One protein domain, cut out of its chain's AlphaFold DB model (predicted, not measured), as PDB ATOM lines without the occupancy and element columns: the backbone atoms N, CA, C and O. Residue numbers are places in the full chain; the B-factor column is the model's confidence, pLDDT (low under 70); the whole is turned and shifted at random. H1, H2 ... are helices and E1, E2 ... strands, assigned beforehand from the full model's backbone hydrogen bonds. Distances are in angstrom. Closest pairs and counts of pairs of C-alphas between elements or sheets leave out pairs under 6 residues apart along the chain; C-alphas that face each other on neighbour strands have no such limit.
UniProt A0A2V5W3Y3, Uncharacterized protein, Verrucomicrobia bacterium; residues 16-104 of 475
ATOM      1  N   ARG A  16      16.380 -26.694  44.604       95.44
ATOM      2  CA  ARG A  16      16.516 -25.294  44.193       95.44
ATOM      3  C   ARG A  16      17.011 -25.189  42.759       95.44
ATOM      4  O   ARG A  16      17.968 -25.855  42.370       95.44
ATOM      5  N   ALA A  17      16.403 -24.286  42.003       97.00
ATOM      6  CA  ALA A  17      16.928 -23.835  40.721       97.00
ATOM      7  C   ALA A  17      16.722 -22.326  40.578       97.00
ATOM      8  O   ALA A  17      15.816 -21.743  41.175       97.00
ATOM      9  N   ARG A  18      17.575 -21.686  39.781       97.62
ATOM     10  CA  ARG A  18      17.505 -20.257  39.490       97.62
ATOM     11  C   ARG A  18      16.961 -20.038  38.089       97.62
ATOM     12  O   ARG A  18      17.452 -20.633  37.136       97.62
ATOM     13  N   VAL A  19      15.983 -19.153  37.964       97.06
ATOM     14  CA  VAL A  19      15.335 -18.791  36.703       97.06
ATOM     15  C   VAL A  19      15.389 -17.277  36.588       97.06
ATOM     16  O   VAL A  19      14.828 -16.575  37.424       97.06
ATOM     17  N   ASN A  20      16.093 -16.760  35.579       94.94
ATOM     18  CA  ASN A  20      16.246 -15.313  35.353       94.94
ATOM     19  C   ASN A  20      16.675 -14.530  36.615       94.94
ATOM     20  O   ASN A  20      16.152 -13.458  36.902       94.94
ATOM     21  N   GLY A  21      17.601 -15.090  37.399       95.50
ATOM     22  CA  GLY A  21      18.095 -14.466  38.632       95.50
ATOM     23  C   GLY A  21      17.257 -14.730  39.889       95.50
ATOM     24  O   GLY A  21      17.727 -14.435  40.982       95.50
ATOM     25  N   VAL A  22      16.071 -15.332  39.770       96.88
ATOM     26  CA  VAL A  22      15.181 -15.639  40.902       96.88
ATOM     27  C   VAL A  22      15.330 -17.102  41.306       96.88
ATOM     28  O   VAL A  22      15.299 -17.983  40.449       96.88
ATOM     29  N   GLU A  23      15.494 -17.373  42.598       97.38
ATOM     30  CA  GLU A  23      15.511 -18.743  43.117       97.38
ATOM     31  C   GLU A  23      14.093 -19.280  43.316       97.38
ATOM     32  O   GLU A  23      13.219 -18.608  43.865       97.38
ATOM     33  N   TYR A  24      13.892 -20.519  42.883       97.81
ATOM     34  CA  TYR A  24      12.654 -21.268  43.010       97.81
ATOM     35  C   TYR A  24      12.918 -22.589  43.734       97.81
ATOM     36  O   TYR A  24      13.953 -23.226  43.528       97.81
ATOM     37  N   LEU A  25      11.950 -23.014  44.539       96.81
ATOM     38  CA  LEU A  25      11.816 -24.381  45.026       96.81
ATOM     39  C   LEU A  25      10.936 -25.151  44.043       96.81
ATOM     40  O   LEU A  25       9.774 -24.800  43.842       96.81
ATOM     41  N   TYR A  26      11.492 -26.190  43.430       96.19
ATOM     42  CA  TYR A  26      10.782 -27.083  42.521       96.19
ATOM     43  C   TYR A  26      10.230 -28.278  43.292       96.19
ATOM     44  O   TYR A  26      10.978 -28.994  43.948       96.19
ATOM     45  N   LEU A  27       8.930 -28.516  43.161       93.00
ATOM     46  CA  LEU A  27       8.156 -29.606  43.745       93.00
ATOM     47  C   LEU A  27       7.855 -30.680  42.679       93.00
ATOM     48  O   LEU A  27       6.733 -30.859  42.213       93.00
ATOM     49  N   TYR A  28       8.938 -31.350  42.278       81.00
ATOM     50  CA  TYR A  28       9.100 -32.561  41.458       81.00
ATOM     51  C   TYR A  28       8.182 -32.837  40.234       81.00
ATOM     52  O   TYR A  28       7.035 -33.250  40.378       81.00
ATOM     53  N   PRO A  29       8.703 -32.796  38.998       81.56
ATOM     54  CA  PRO A  29       9.585 -31.750  38.516       81.56
ATOM     55  C   PRO A  29       8.795 -30.520  38.028       81.56
ATOM     56  O   PRO A  29       9.395 -29.516  37.665       81.56
ATOM     57  N   ASN A  30       7.460 -30.597  37.990       92.19
ATOM     58  CA  ASN A  30       6.585 -29.738  37.189       92.19
ATOM     59  C   ASN A  30       5.716 -28.774  38.014       92.19
ATOM     60  O   ASN A  30       4.706 -28.269  37.526       92.19
ATOM     61  N   TRP A  31       6.101 -28.516  39.258       94.00
ATOM     62  CA  TRP A  31       5.485 -27.514  40.118       94.00
ATOM     63  C   TRP A  31       6.597 -26.732  40.809       94.00
ATOM     64  O   TRP A  31       7.628 -27.317  41.130       94.00
ATOM     65  N   ARG A  32       6.457 -25.422  40.994       96.12
ATOM     66  CA  ARG A  32       7.491 -24.607  41.645       96.12
ATOM     67  C   ARG A  32       6.907 -23.389  42.337       96.12
ATOM     68  O   ARG A  32       5.814 -22.949  42.010       96.12
ATOM     69  N   VAL A  33       7.670 -22.805  43.245       96.50
ATOM     70  CA  VAL A  33       7.340 -21.547  43.927       96.50
ATOM     71  C   VAL A  33       8.626 -20.782  44.201       96.50
ATOM     72  O   VAL A  33       9.691 -21.391  44.321       96.50
ATOM     73  N   LYS A  34       8.565 -19.452  44.263       97.50
ATOM     74  CA  LYS A  34       9.735 -18.646  44.634       97.50
ATOM     75  C   LYS A  34      10.239 -19.056  46.018       97.50
ATOM     76  O   LYS A  34       9.450 -19.368  46.909       97.50
ATOM     77  N   ALA A  35      11.558 -19.091  46.178       96.38
ATOM     78  CA  ALA A  35      12.224 -19.611  47.367       96.38
ATOM     79  C   ALA A  35      12.232 -18.604  48.538       96.38
ATOM     80  O   ALA A  35      13.281 -18.322  49.114       96.38
ATOM     81  N   ASP A  36      11.066 -18.068  48.900       95.38
ATOM     82  CA  ASP A  36      10.878 -17.196  50.057       95.38
ATOM     83  C   ASP A  36       9.595 -17.536  50.826       95.38
ATOM     84  O   ASP A  36       8.650 -18.128  50.302       95.38
ATOM     85  N   LEU A  37       9.573 -17.170  52.111       94.00
ATOM     86  CA  LEU A  37       8.487 -17.532  53.022       94.00
ATOM     87  C   LEU A  37       7.142 -16.911  52.621       94.00
ATOM     88  O   LEU A  37       6.097 -17.505  52.881       94.00
ATOM     89  N   LYS A  38       7.154 -15.724  51.999       94.50
ATOM     90  CA  LYS A  38       5.928 -15.031  51.600       94.50
ATOM     91  C   LYS A  38       5.221 -15.823  50.505       94.50
ATOM     92  O   LYS A  38       4.031 -16.081  50.641       94.50
ATOM     93  N   ASN A  39       5.948 -16.223  49.464       94.56
ATOM     94  CA  ASN A  39       5.379 -16.980  48.353       94.56
ATOM     95  C   ASN A  39       5.065 -18.434  48.733       94.56
ATOM     96  O   ASN A  39       4.056 -18.974  48.293       94.56
ATOM     97  N   LEU A  40       5.854 -19.055  49.615       91.12
ATOM     98  CA  LEU A  40       5.538 -20.381  50.165       91.12
ATOM     99  C   LEU A  40       4.211 -20.420  50.943       91.12
ATOM    100  O   LEU A  40       3.573 -21.467  51.025       91.12
ATOM    101  N   ALA A  41       3.796 -19.301  51.537       89.94
ATOM    102  CA  ALA A  41       2.578 -19.228  52.338       89.94
ATOM    103  C   ALA A  41       1.291 -19.006  51.515       89.94
ATOM    104  O   ALA A  41       0.200 -19.138  52.077       89.94
ATOM    105  N   ASP A  42       1.381 -18.679  50.218       87.81
ATOM    106  CA  ASP A  42       0.221 -18.440  49.349       87.81
ATOM    107  C   ASP A  42       0.212 -19.399  48.150       87.81
ATOM    108  O   ASP A  42       1.008 -19.289  47.223       87.81
ATOM    109  N   LEU A  43      -0.761 -20.318  48.126       82.81
ATOM    110  CA  LEU A  43      -0.937 -21.291  47.040       82.81
ATOM    111  C   LEU A  43      -1.107 -20.647  45.651       82.81
ATOM    112  O   LEU A  43      -0.883 -21.315  44.644       82.81
ATOM    113  N   LYS A  44      -1.496 -19.369  45.565       86.44
ATOM    114  CA  LYS A  44      -1.603 -18.646  44.285       86.44
ATOM    115  C   LYS A  44      -0.248 -18.333  43.654       86.44
ATOM    116  O   LYS A  44      -0.189 -18.136  42.442       86.44
ATOM    117  N   ASP A  45       0.812 -18.292  44.457       91.69
ATOM    118  CA  ASP A  45       2.170 -17.978  44.007       91.69
ATOM    119  C   ASP A  45       2.915 -19.202  43.457       91.69
ATOM    120  O   ASP A  45       4.026 -19.083  42.936       91.69
ATOM    121  N   TYR A  46       2.302 -20.382  43.548       93.38
ATOM    122  CA  TYR A  46       2.832 -21.608  42.979       93.38
ATOM    123  C   TYR A  46       2.539 -21.664  41.479       93.38
ATOM    124  O   TYR A  46       1.439 -21.361  41.022       93.38
ATOM    125  N   GLU A  47       3.522 -22.096  40.702       95.75
ATOM    126  CA  GLU A  47       3.459 -22.218  39.252       95.75
ATOM    127  C   GLU A  47       3.491 -23.697  38.860       95.75
ATOM    128  O   GLU A  47       4.400 -24.424  39.263       95.75
ATOM    129  N   ALA A  48       2.541 -24.147  38.039       95.31
ATOM    130  CA  ALA A  48       2.571 -25.482  37.439       95.31
ATOM    131  C   ALA A  48       3.067 -25.415  35.992       95.31
ATOM    132  O   ALA A  48       2.681 -24.525  35.234       95.31
ATOM    133  N   PHE A  49       3.909 -26.371  35.602       96.75
ATOM    134  CA  PHE A  49       4.322 -26.569  34.219       96.75
ATOM    135  C   PHE A  49       3.247 -27.389  33.503       96.75
ATOM    136  O   PHE A  49       3.092 -28.591  33.734       96.75
ATOM    137  N   THR A  50       2.449 -26.720  32.675       96.50
ATOM    138  CA  THR A  50       1.199 -27.264  32.138       96.50
ATOM    139  C   THR A  50       0.978 -26.869  30.683       96.50
ATOM    140  O   THR A  50       1.435 -25.816  30.234       96.50
ATOM    141  N   CYS A  51       0.246 -27.713  29.959       97.00
ATOM    142  CA  CYS A  51      -0.277 -27.435  28.624       97.00
ATOM    143  C   CYS A  51      -1.775 -27.098  28.632       97.00
ATOM    144  O   CYS A  51      -2.383 -26.976  27.575       97.00
ATOM    145  N   VAL A  52      -2.405 -26.955  29.800       97.19
ATOM    146  CA  VAL A  52      -3.811 -26.541  29.883       97.19
ATOM    147  C   VAL A  52      -3.921 -25.048  29.567       97.19
ATOM    148  O   VAL A  52      -3.157 -24.231  30.090       97.19
ATOM    149  N   ALA A  53      -4.858 -24.695  28.690       96.06
ATOM    150  CA  ALA A  53      -5.093 -23.324  28.259       96.06
ATOM    151  C   ALA A  53      -5.727 -22.459  29.368       96.06
ATOM    152  O   ALA A  53      -6.236 -22.958  30.373       96.06
ATOM    153  N   GLY A  54      -5.731 -21.139  29.165       93.12
ATOM    154  CA  GLY A  54      -6.372 -20.194  30.080       93.12
ATOM    155  C   GLY A  54      -5.706 -20.159  31.459       93.12
ATOM    156  O   GLY A  54      -4.503 -19.916  31.563       93.12
ATOM    157  N   ASP A  55      -6.499 -20.389  32.508       89.88
ATOM    158  CA  ASP A  55      -6.055 -20.387  33.909       89.88
ATOM    159  C   ASP A  55      -5.362 -21.692  34.342       89.88
ATOM    160  O   ASP A  55      -4.952 -21.826  35.494       89.88
ATOM    161  N   GLY A  56      -5.220 -22.658  33.430       92.06
ATOM    162  CA  GLY A  56      -4.540 -23.918  33.699       92.06
ATOM    163  C   GLY A  56      -5.331 -24.890  34.581       92.06
ATOM    164  O   GLY A  56      -4.743 -25.844  35.095       92.06
ATOM    165  N   ARG A  57      -6.643 -24.684  34.784       90.94
ATOM    166  CA  ARG A  57      -7.502 -25.619  35.529       90.94
ATOM    167  C   ARG A  57      -7.984 -26.778  34.661       90.94
ATOM    168  O   ARG A  57      -8.449 -26.590  33.539       90.94
ATOM    169  N   VAL A  58      -7.944 -27.988  35.217       90.12
ATOM    170  CA  VAL A  58      -8.469 -29.187  34.552       90.12
ATOM    171  C   VAL A  58      -9.955 -29.354  34.860       90.12
ATOM    172  O   VAL A  58     -10.341 -29.503  36.015       90.12
ATOM    173  N   ASN A  59     -10.779 -29.391  33.812       89.94
ATOM    174  CA  ASN A  59     -12.238 -29.508  33.879       89.94
ATOM    175  C   ASN A  59     -12.723 -30.790  33.179       89.94
ATOM    176  O   ASN A  59     -13.655 -30.766  32.373       89.94
ATOM    177  N   GLY A  60     -12.042 -31.914  33.425       85.62
ATOM    178  CA  GLY A  60     -12.346 -33.204  32.796       85.62
ATOM    179  C   GLY A  60     -12.407 -33.096  31.270       85.62
ATOM    180  O   GLY A  60     -11.504 -32.540  30.640       85.62
ATOM    181  N   ALA A  61     -13.505 -33.557  30.669       88.69
ATOM    182  CA  ALA A  61     -13.720 -33.469  29.226       88.69
ATOM    183  C   ALA A  61     -13.873 -32.025  28.704       88.69
ATOM    184  O   ALA A  61     -13.711 -31.804  27.512       88.69
ATOM    185  N   ALA A  62     -14.143 -31.016  29.532       92.81
ATOM    186  CA  ALA A  62     -14.178 -29.620  29.079       92.81
ATOM    187  C   ALA A  62     -12.781 -28.966  29.023       92.81
ATOM    188  O   ALA A  62     -12.660 -27.807  28.636       92.81
ATOM    189  N   THR A  63     -11.722 -29.686  29.410       95.81
ATOM    190  CA  THR A  63     -10.353 -29.153  29.408       95.81
ATOM    191  C   THR A  63      -9.889 -28.838  27.992       95.81
ATOM    192  O   THR A  63      -9.965 -29.688  27.105       95.81
ATOM    193  N   VAL A  64      -9.361 -27.629  27.801       96.50
ATOM    194  CA  VAL A  64      -8.760 -27.179  26.542       96.50
ATOM    195  C   VAL A  64      -7.241 -27.182  26.694       96.50
ATOM    196  O   VAL A  64      -6.713 -26.665  27.677       96.50
ATOM    197  N   ILE A  65      -6.547 -27.770  25.721       97.62
ATOM    198  CA  ILE A  65      -5.083 -27.800  25.666       97.62
ATOM    199  C   ILE A  65      -4.589 -26.619  24.828       97.62
ATOM    200  O   ILE A  65      -5.099 -26.377  23.734       97.62
ATOM    201  N   ASP A  66      -3.608 -25.892  25.355       97.62
ATOM    202  CA  ASP A  66      -2.823 -24.895  24.636       97.62
ATOM    203  C   ASP A  66      -1.970 -25.612  23.586       97.62
ATOM    204  O   ASP A  66      -1.207 -26.528  23.905       97.62
ATOM    205  N   ARG A  67      -2.141 -25.233  22.320       96.94
ATOM    206  CA  ARG A  67      -1.492 -25.874  21.176       96.94
ATOM    207  C   ARG A  67      -0.662 -24.856  20.411       96.94
ATOM    208  O   ARG A  67      -1.024 -23.687  20.300       96.94
ATOM    209  N   ASP A  68       0.480 -25.290  19.895       93.50
ATOM    210  CA  ASP A  68       1.303 -24.470  19.017       93.50
ATOM    211  C   ASP A  68       0.740 -24.398  17.585       93.50
ATOM    212  O   ASP A  68      -0.315 -24.953  17.274       93.50
ATOM    213  N   SER A  69       1.440 -23.681  16.703       91.00
ATOM    214  CA  SER A  69       1.049 -23.533  15.295       91.00
ATOM    215  C   SER A  69       1.062 -24.847  14.509       91.00
ATOM    216  O   SER A  69       0.471 -24.911  13.434       91.00
ATOM    217  N   GLU A  70       1.724 -25.881  15.026       88.56
ATOM    218  CA  GLU A  70       1.777 -27.230  14.453       88.56
ATOM    219  C   GLU A  70       0.761 -28.172  15.126       88.56
ATOM    220  O   GLU A  70       0.693 -29.361  14.818       88.56
ATOM    221  N   GLY A  71      -0.065 -27.644  16.037       93.50
ATOM    222  CA  GLY A  71      -1.096 -28.386  16.751       93.50
ATOM    223  C   GLY A  71      -0.574 -29.237  17.909       93.50
ATOM    224  O   GLY A  71      -1.348 -30.029  18.453       93.50
ATOM    225  N   ARG A  72       0.692 -29.091  18.308       94.69
ATOM    226  CA  ARG A  72       1.323 -29.840  19.408       94.69
ATOM    227  C   ARG A  72       1.037 -29.156  20.739       94.69
ATOM    228  O   ARG A  72       0.976 -27.929  20.795       94.69
ATOM    229  N   ALA A  73       0.873 -29.922  21.814       97.19
ATOM    230  CA  ALA A  73       0.694 -29.358  23.153       97.19
ATOM    231  C   ALA A  73       1.862 -28.427  23.541       97.19
ATOM    232  O   ALA A  73       3.032 -28.814  23.484       97.19
ATOM    233  N   ARG A  74       1.540 -27.202  23.966       96.69
ATOM    234  CA  ARG A  74       2.507 -26.183  24.381       96.69
ATOM    235  C   ARG A  74       2.561 -26.113  25.903       96.69
ATOM    236  O   ARG A  74       1.627 -25.632  26.538       96.69
ATOM    237  N   TYR A  75       3.668 -26.561  26.485       96.81
ATOM    238  CA  TYR A  75       3.882 -26.471  27.926       96.81
ATOM    239  C   TYR A  75       4.501 -25.132  28.331       96.81
ATOM    240  O   TYR A  75       5.378 -24.597  27.656       96.81
ATOM    241  N   SER A  76       4.045 -24.592  29.459       95.88
ATOM    242  CA  SER A  76       4.606 -23.388  30.071       95.88
ATOM    243  C   SER A  76       4.324 -23.353  31.571       95.88
ATOM    244  O   SER A  76       3.415 -24.022  32.062       95.88
ATOM    245  N   TRP A  77       5.106 -22.562  32.304       96.44
ATOM    246  CA  TRP A  77       4.840 -22.273  33.711       96.44
ATOM    247  C   TRP A  77       3.654 -21.316  33.846       96.44
ATOM    248  O   TRP A  77       3.672 -20.225  33.273       96.44
ATOM    249  N   ARG A  78       2.633 -21.713  34.612       95.00
ATOM    250  CA  ARG A  78       1.428 -20.913  34.869       95.00
ATOM    251  C   ARG A  78       1.167 -20.780  36.378       95.00
ATOM    252  O   ARG A  78       0.980 -21.806  37.036       95.00
ATOM    253  N   PRO A  79       1.137 -19.552  36.933       92.81
ATOM    254  CA  PRO A  79       0.760 -19.314  38.329       92.81
ATOM    255  C   PRO A  79      -0.670 -19.782  38.624       92.81
ATOM    256  O   PRO A  79      -1.577 -19.535  37.830       92.81
ATOM    257  N   GLY A  80      -0.874 -20.451  39.757       88.88
ATOM    258  CA  GLY A  80      -2.175 -20.937  40.226       88.88
ATOM    259  C   GLY A  80      -2.817 -22.043  39.375       88.88
ATOM    260  O   GLY A  80      -3.968 -22.404  39.632       88.88
ATOM    261  N   ALA A  81      -2.111 -22.563  38.367       91.75
ATOM    262  CA  ALA A  81      -2.594 -23.649  37.524       91.75
ATOM    263  C   ALA A  81      -2.585 -24.994  38.261       91.75
ATOM    264  O   ALA A  81      -1.801 -25.208  39.187       91.75
ATOM    265  N   ALA A  82      -3.436 -25.918  37.809       89.06
ATOM    266  CA  ALA A  82      -3.485 -27.267  38.354       89.06
ATOM    267  C   ALA A  82      -2.236 -28.062  37.954       89.06
ATOM    268  O   ALA A  82      -1.774 -28.001  36.805       89.06
ATOM    269  N   ARG A  83      -1.714 -28.861  38.884       88.62
ATOM    270  CA  ARG A  83      -0.566 -29.723  38.619       88.62
ATOM    271  C   ARG A  83      -0.966 -30.883  37.712       88.62
ATOM    272  O   ARG A  83      -1.891 -31.648  37.991       88.62
ATOM    273  N   LEU A  84      -0.204 -31.079  36.638       90.62
ATOM    274  CA  LEU A  84      -0.355 -32.239  35.761       90.62
ATOM    275  C   LEU A  84       0.470 -33.423  36.283       90.62
ATOM    276  O   LEU A  84       1.483 -33.782  35.696       90.62
ATOM    277  N   HIS A  85       0.075 -34.042  37.394       87.94
ATOM    278  CA  HIS A  85       0.697 -35.302  37.833       87.94
ATOM    279  C   HIS A  85       0.349 -36.463  36.863       87.94
ATOM    280  O   HIS A  85      -0.623 -36.350  36.108       87.94
ATOM    281  N   PRO A  86       1.086 -37.594  36.862       85.56
ATOM    282  CA  PRO A  86       0.886 -38.676  35.883       85.56
ATOM    283  C   PRO A  86      -0.560 -39.195  35.785       85.56
ATOM    284  O   PRO A  86      -1.074 -39.406  34.688       85.56
ATOM    285  N   GLY A  87      -1.262 -39.317  36.918       85.56
ATOM    286  CA  GLY A  87      -2.688 -39.673  36.941       85.56
ATOM    287  C   GLY A  87      -3.578 -38.693  36.164       85.56
ATOM    288  O   GLY A  87      -4.397 -39.117  35.352       85.56
ATOM    289  N   ARG A  88      -3.357 -37.383  36.322       89.50
ATOM    290  CA  ARG A  88      -4.097 -36.339  35.600       89.50
ATOM    291  C   ARG A  88      -3.827 -36.368  34.099       89.50
ATOM    292  O   ARG A  88      -4.732 -36.161  33.297       89.50
ATOM    293  N   ILE A  89      -2.584 -36.647  33.710       92.38
ATOM    294  CA  ILE A  89      -2.216 -36.833  32.303       92.38
ATOM    295  C   ILE A  89      -2.999 -38.004  31.695       92.38
ATOM    296  O   ILE A  89      -3.579 -37.850  30.621       92.38
ATOM    297  N   ARG A  90      -3.111 -39.137  32.400       90.69
ATOM    298  CA  ARG A  90      -3.924 -40.281  31.944       90.69
ATOM    299  C   ARG A  90      -5.405 -39.950  31.796       90.69
ATOM    300  O   ARG A  90      -6.026 -40.419  30.844       90.69
ATOM    301  N   GLU A  91      -5.967 -39.136  32.690       92.19
ATOM    302  CA  GLU A  91      -7.347 -38.644  32.559       92.19
ATOM    303  C   GLU A  91      -7.524 -37.828  31.271       92.19
ATOM    304  O   GLU A  91      -8.468 -38.061  30.515       92.19
ATOM    305  N   LEU A  92      -6.597 -36.909  30.980       95.06
ATOM    306  CA  LEU A  92      -6.639 -36.078  29.770       95.06
ATOM    307  C   LEU A  92      -6.451 -36.895  28.487       95.06
ATOM    308  O   LEU A  92      -7.097 -36.594  27.480       95.06
ATOM    309  N   ILE A  93      -5.602 -37.924  28.524       94.75
ATOM    310  CA  ILE A  93      -5.406 -38.854  27.406       94.75
ATOM    311  C   ILE A  93      -6.672 -39.677  27.168       94.75
ATOM    312  O   ILE A  93      -7.186 -39.705  26.053       94.75
ATOM    313  N   THR A  94      -7.230 -40.279  28.221       94.75
ATOM    314  CA  THR A  94      -8.480 -41.057  28.144       94.75
ATOM    315  C   THR A  94      -9.647 -40.205  27.634       94.75
ATOM    316  O   THR A  94     -10.474 -40.680  26.862       94.75
ATOM    317  N   ALA A  95      -9.696 -38.923  28.008       94.88
ATOM    318  CA  ALA A  95     -10.700 -37.971  27.531       94.88
ATOM    319  C   ALA A  95     -10.451 -37.450  26.097       94.88
ATOM    320  O   ALA A  95     -11.204 -36.597  25.616       94.88
ATOM    321  N   GLY A  96      -9.386 -37.895  25.419       95.00
ATOM    322  CA  GLY A  96      -9.023 -37.455  24.069       95.00
ATOM    323  C   GLY A  96      -8.620 -35.980  23.986       95.00
ATOM    324  O   GLY A  96      -8.769 -35.356  22.937       95.00
ATOM    325  N   ARG A  97      -8.171 -35.383  25.097       95.81
ATOM    326  CA  ARG A  97      -7.730 -33.978  25.153       95.81
ATOM    327  C   ARG A  97      -6.237 -33.827  24.902       95.81
ATOM    328  O   ARG A  97      -5.838 -32.850  24.269       95.81
ATOM    329  N   LEU A  98      -5.448 -34.803  25.339       96.25
ATOM    330  CA  LEU A  98      -4.000 -34.865  25.163       96.25
ATOM    331  C   LEU A  98      -3.629 -36.178  24.462       96.25
ATOM    332  O   LEU A  98      -4.218 -37.213  24.761       96.25
ATOM    333  N   LYS A  99      -2.672 -36.162  23.536       96.00
ATOM    334  CA  LYS A  99      -2.139 -37.407  22.962       96.00
ATOM    335  C   LYS A  99      -1.132 -38.042  23.930       96.00
ATOM    336  O   LYS A  99      -0.486 -37.300  24.672       96.00
ATOM    337  N   PRO A 100      -0.940 -39.374  23.927       94.75
ATOM    338  CA  PRO A 100       0.100 -40.004  24.735       94.75
ATOM    339  C   PRO A 100       1.463 -39.333  24.544       94.75
ATOM    340  O   PRO A 100       2.070 -38.898  25.519       94.75
ATOM    341  N   GLU A 101       1.878 -39.112  23.298       95.00
ATOM    342  CA  GLU A 101       3.167 -38.521  22.905       95.00
ATOM    343  C   GLU A 101       3.307 -37.046  23.322       95.00
ATOM    344  O   GLU A 101       4.370 -36.451  23.162       95.00
ATOM    345  N   GLU A 102       2.241 -36.415  23.814       96.19
ATOM    346  CA  GLU A 102       2.248 -35.046  24.342       96.19
ATOM    347  C   GLU A 102       2.431 -35.009  25.870       96.19
ATOM    348  O   GLU A 102       2.511 -33.925  26.437       96.19
ATOM    349  N   SER A 103       2.506 -36.160  26.551       94.44
ATOM    350  CA  SER A 103       2.806 -36.237  27.986       94.44
ATOM    351  C   SER A 103       4.166 -35.614  28.315       94.44
ATOM    352  O   SER A 103       5.154 -35.868  27.629       94.44
ATOM    353  N   TRP A 104       4.244 -34.872  29.426       93.50
ATOM    354  CA  TRP A 104       5.519 -34.337  29.922       93.50
ATOM    355  C   TRP A 104       6.473 -35.425  30.438       93.50
ATOM    356  O   TRP A 104       7.671 -35.186  30.567       93.50
TER     357      TRP A 104
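Overview. This is residues 16 to 104 of the 475 residues of an uncharacterized protein of Verrucomicrobia bacterium (UniProt A0A2V5W3Y3). This domain has little regular structure: five short strands form a sheet curled like part of a barrel, with H1 at one end, and H2, off the sheet, and the loop of residues 51 to 75 towards the other. Of 89 printed residues, 34 are in named elements, E1 E2 E3 H1 E4 E5 H2 along the chain: mixed class. The antiparallel sheet runs E1 E2 E3 E4 E5. It is compact, radius of gyration of the C-alphas 13.7 A, spanning 39 by 24 by 21 A.

Arrangement. Look first at E1, residues 16 to 19, E2, 22 to 26, and E3, 31 to 34: a meander, each strand the antiparallel neighbour of the one before. N 19 and O 22 are 2.8 A apart, N 25 and O 33 2.8 A, within hydrogen-bond range. E3 pairs with E4, residues 47 to 50, at N 32 and O 47, 2.9 A. E4 and E5, residues 76 to 79, form a hairpin, N 50 and O 76 at 2.9 A. H1, residues 37 to 40, only grazes the sheet; its closest C-alphas to E3 are Leu 40 and Val 33, 6.6 A. H2, residues 86 to 94, is not on the sheet; every O i to N i+4 pair in H2 is within range, while H1 is too short for one.

Along the chain. Find C-alpha 16 at (16.516, -25.294, 44.193), where E1 begins; E2 is 12.4 A long. H2, also 12.4 A, ends at C-alpha 94, (-8.480, -41.057, 28.144).

Size, cuts and confidence. The C-alphas of Leu 37 and Glu 70, farthest apart, are 40.3 A apart. The printed part has no cut; E4 to E5 is the long link, and no printed residue is under 70 in pLDDT.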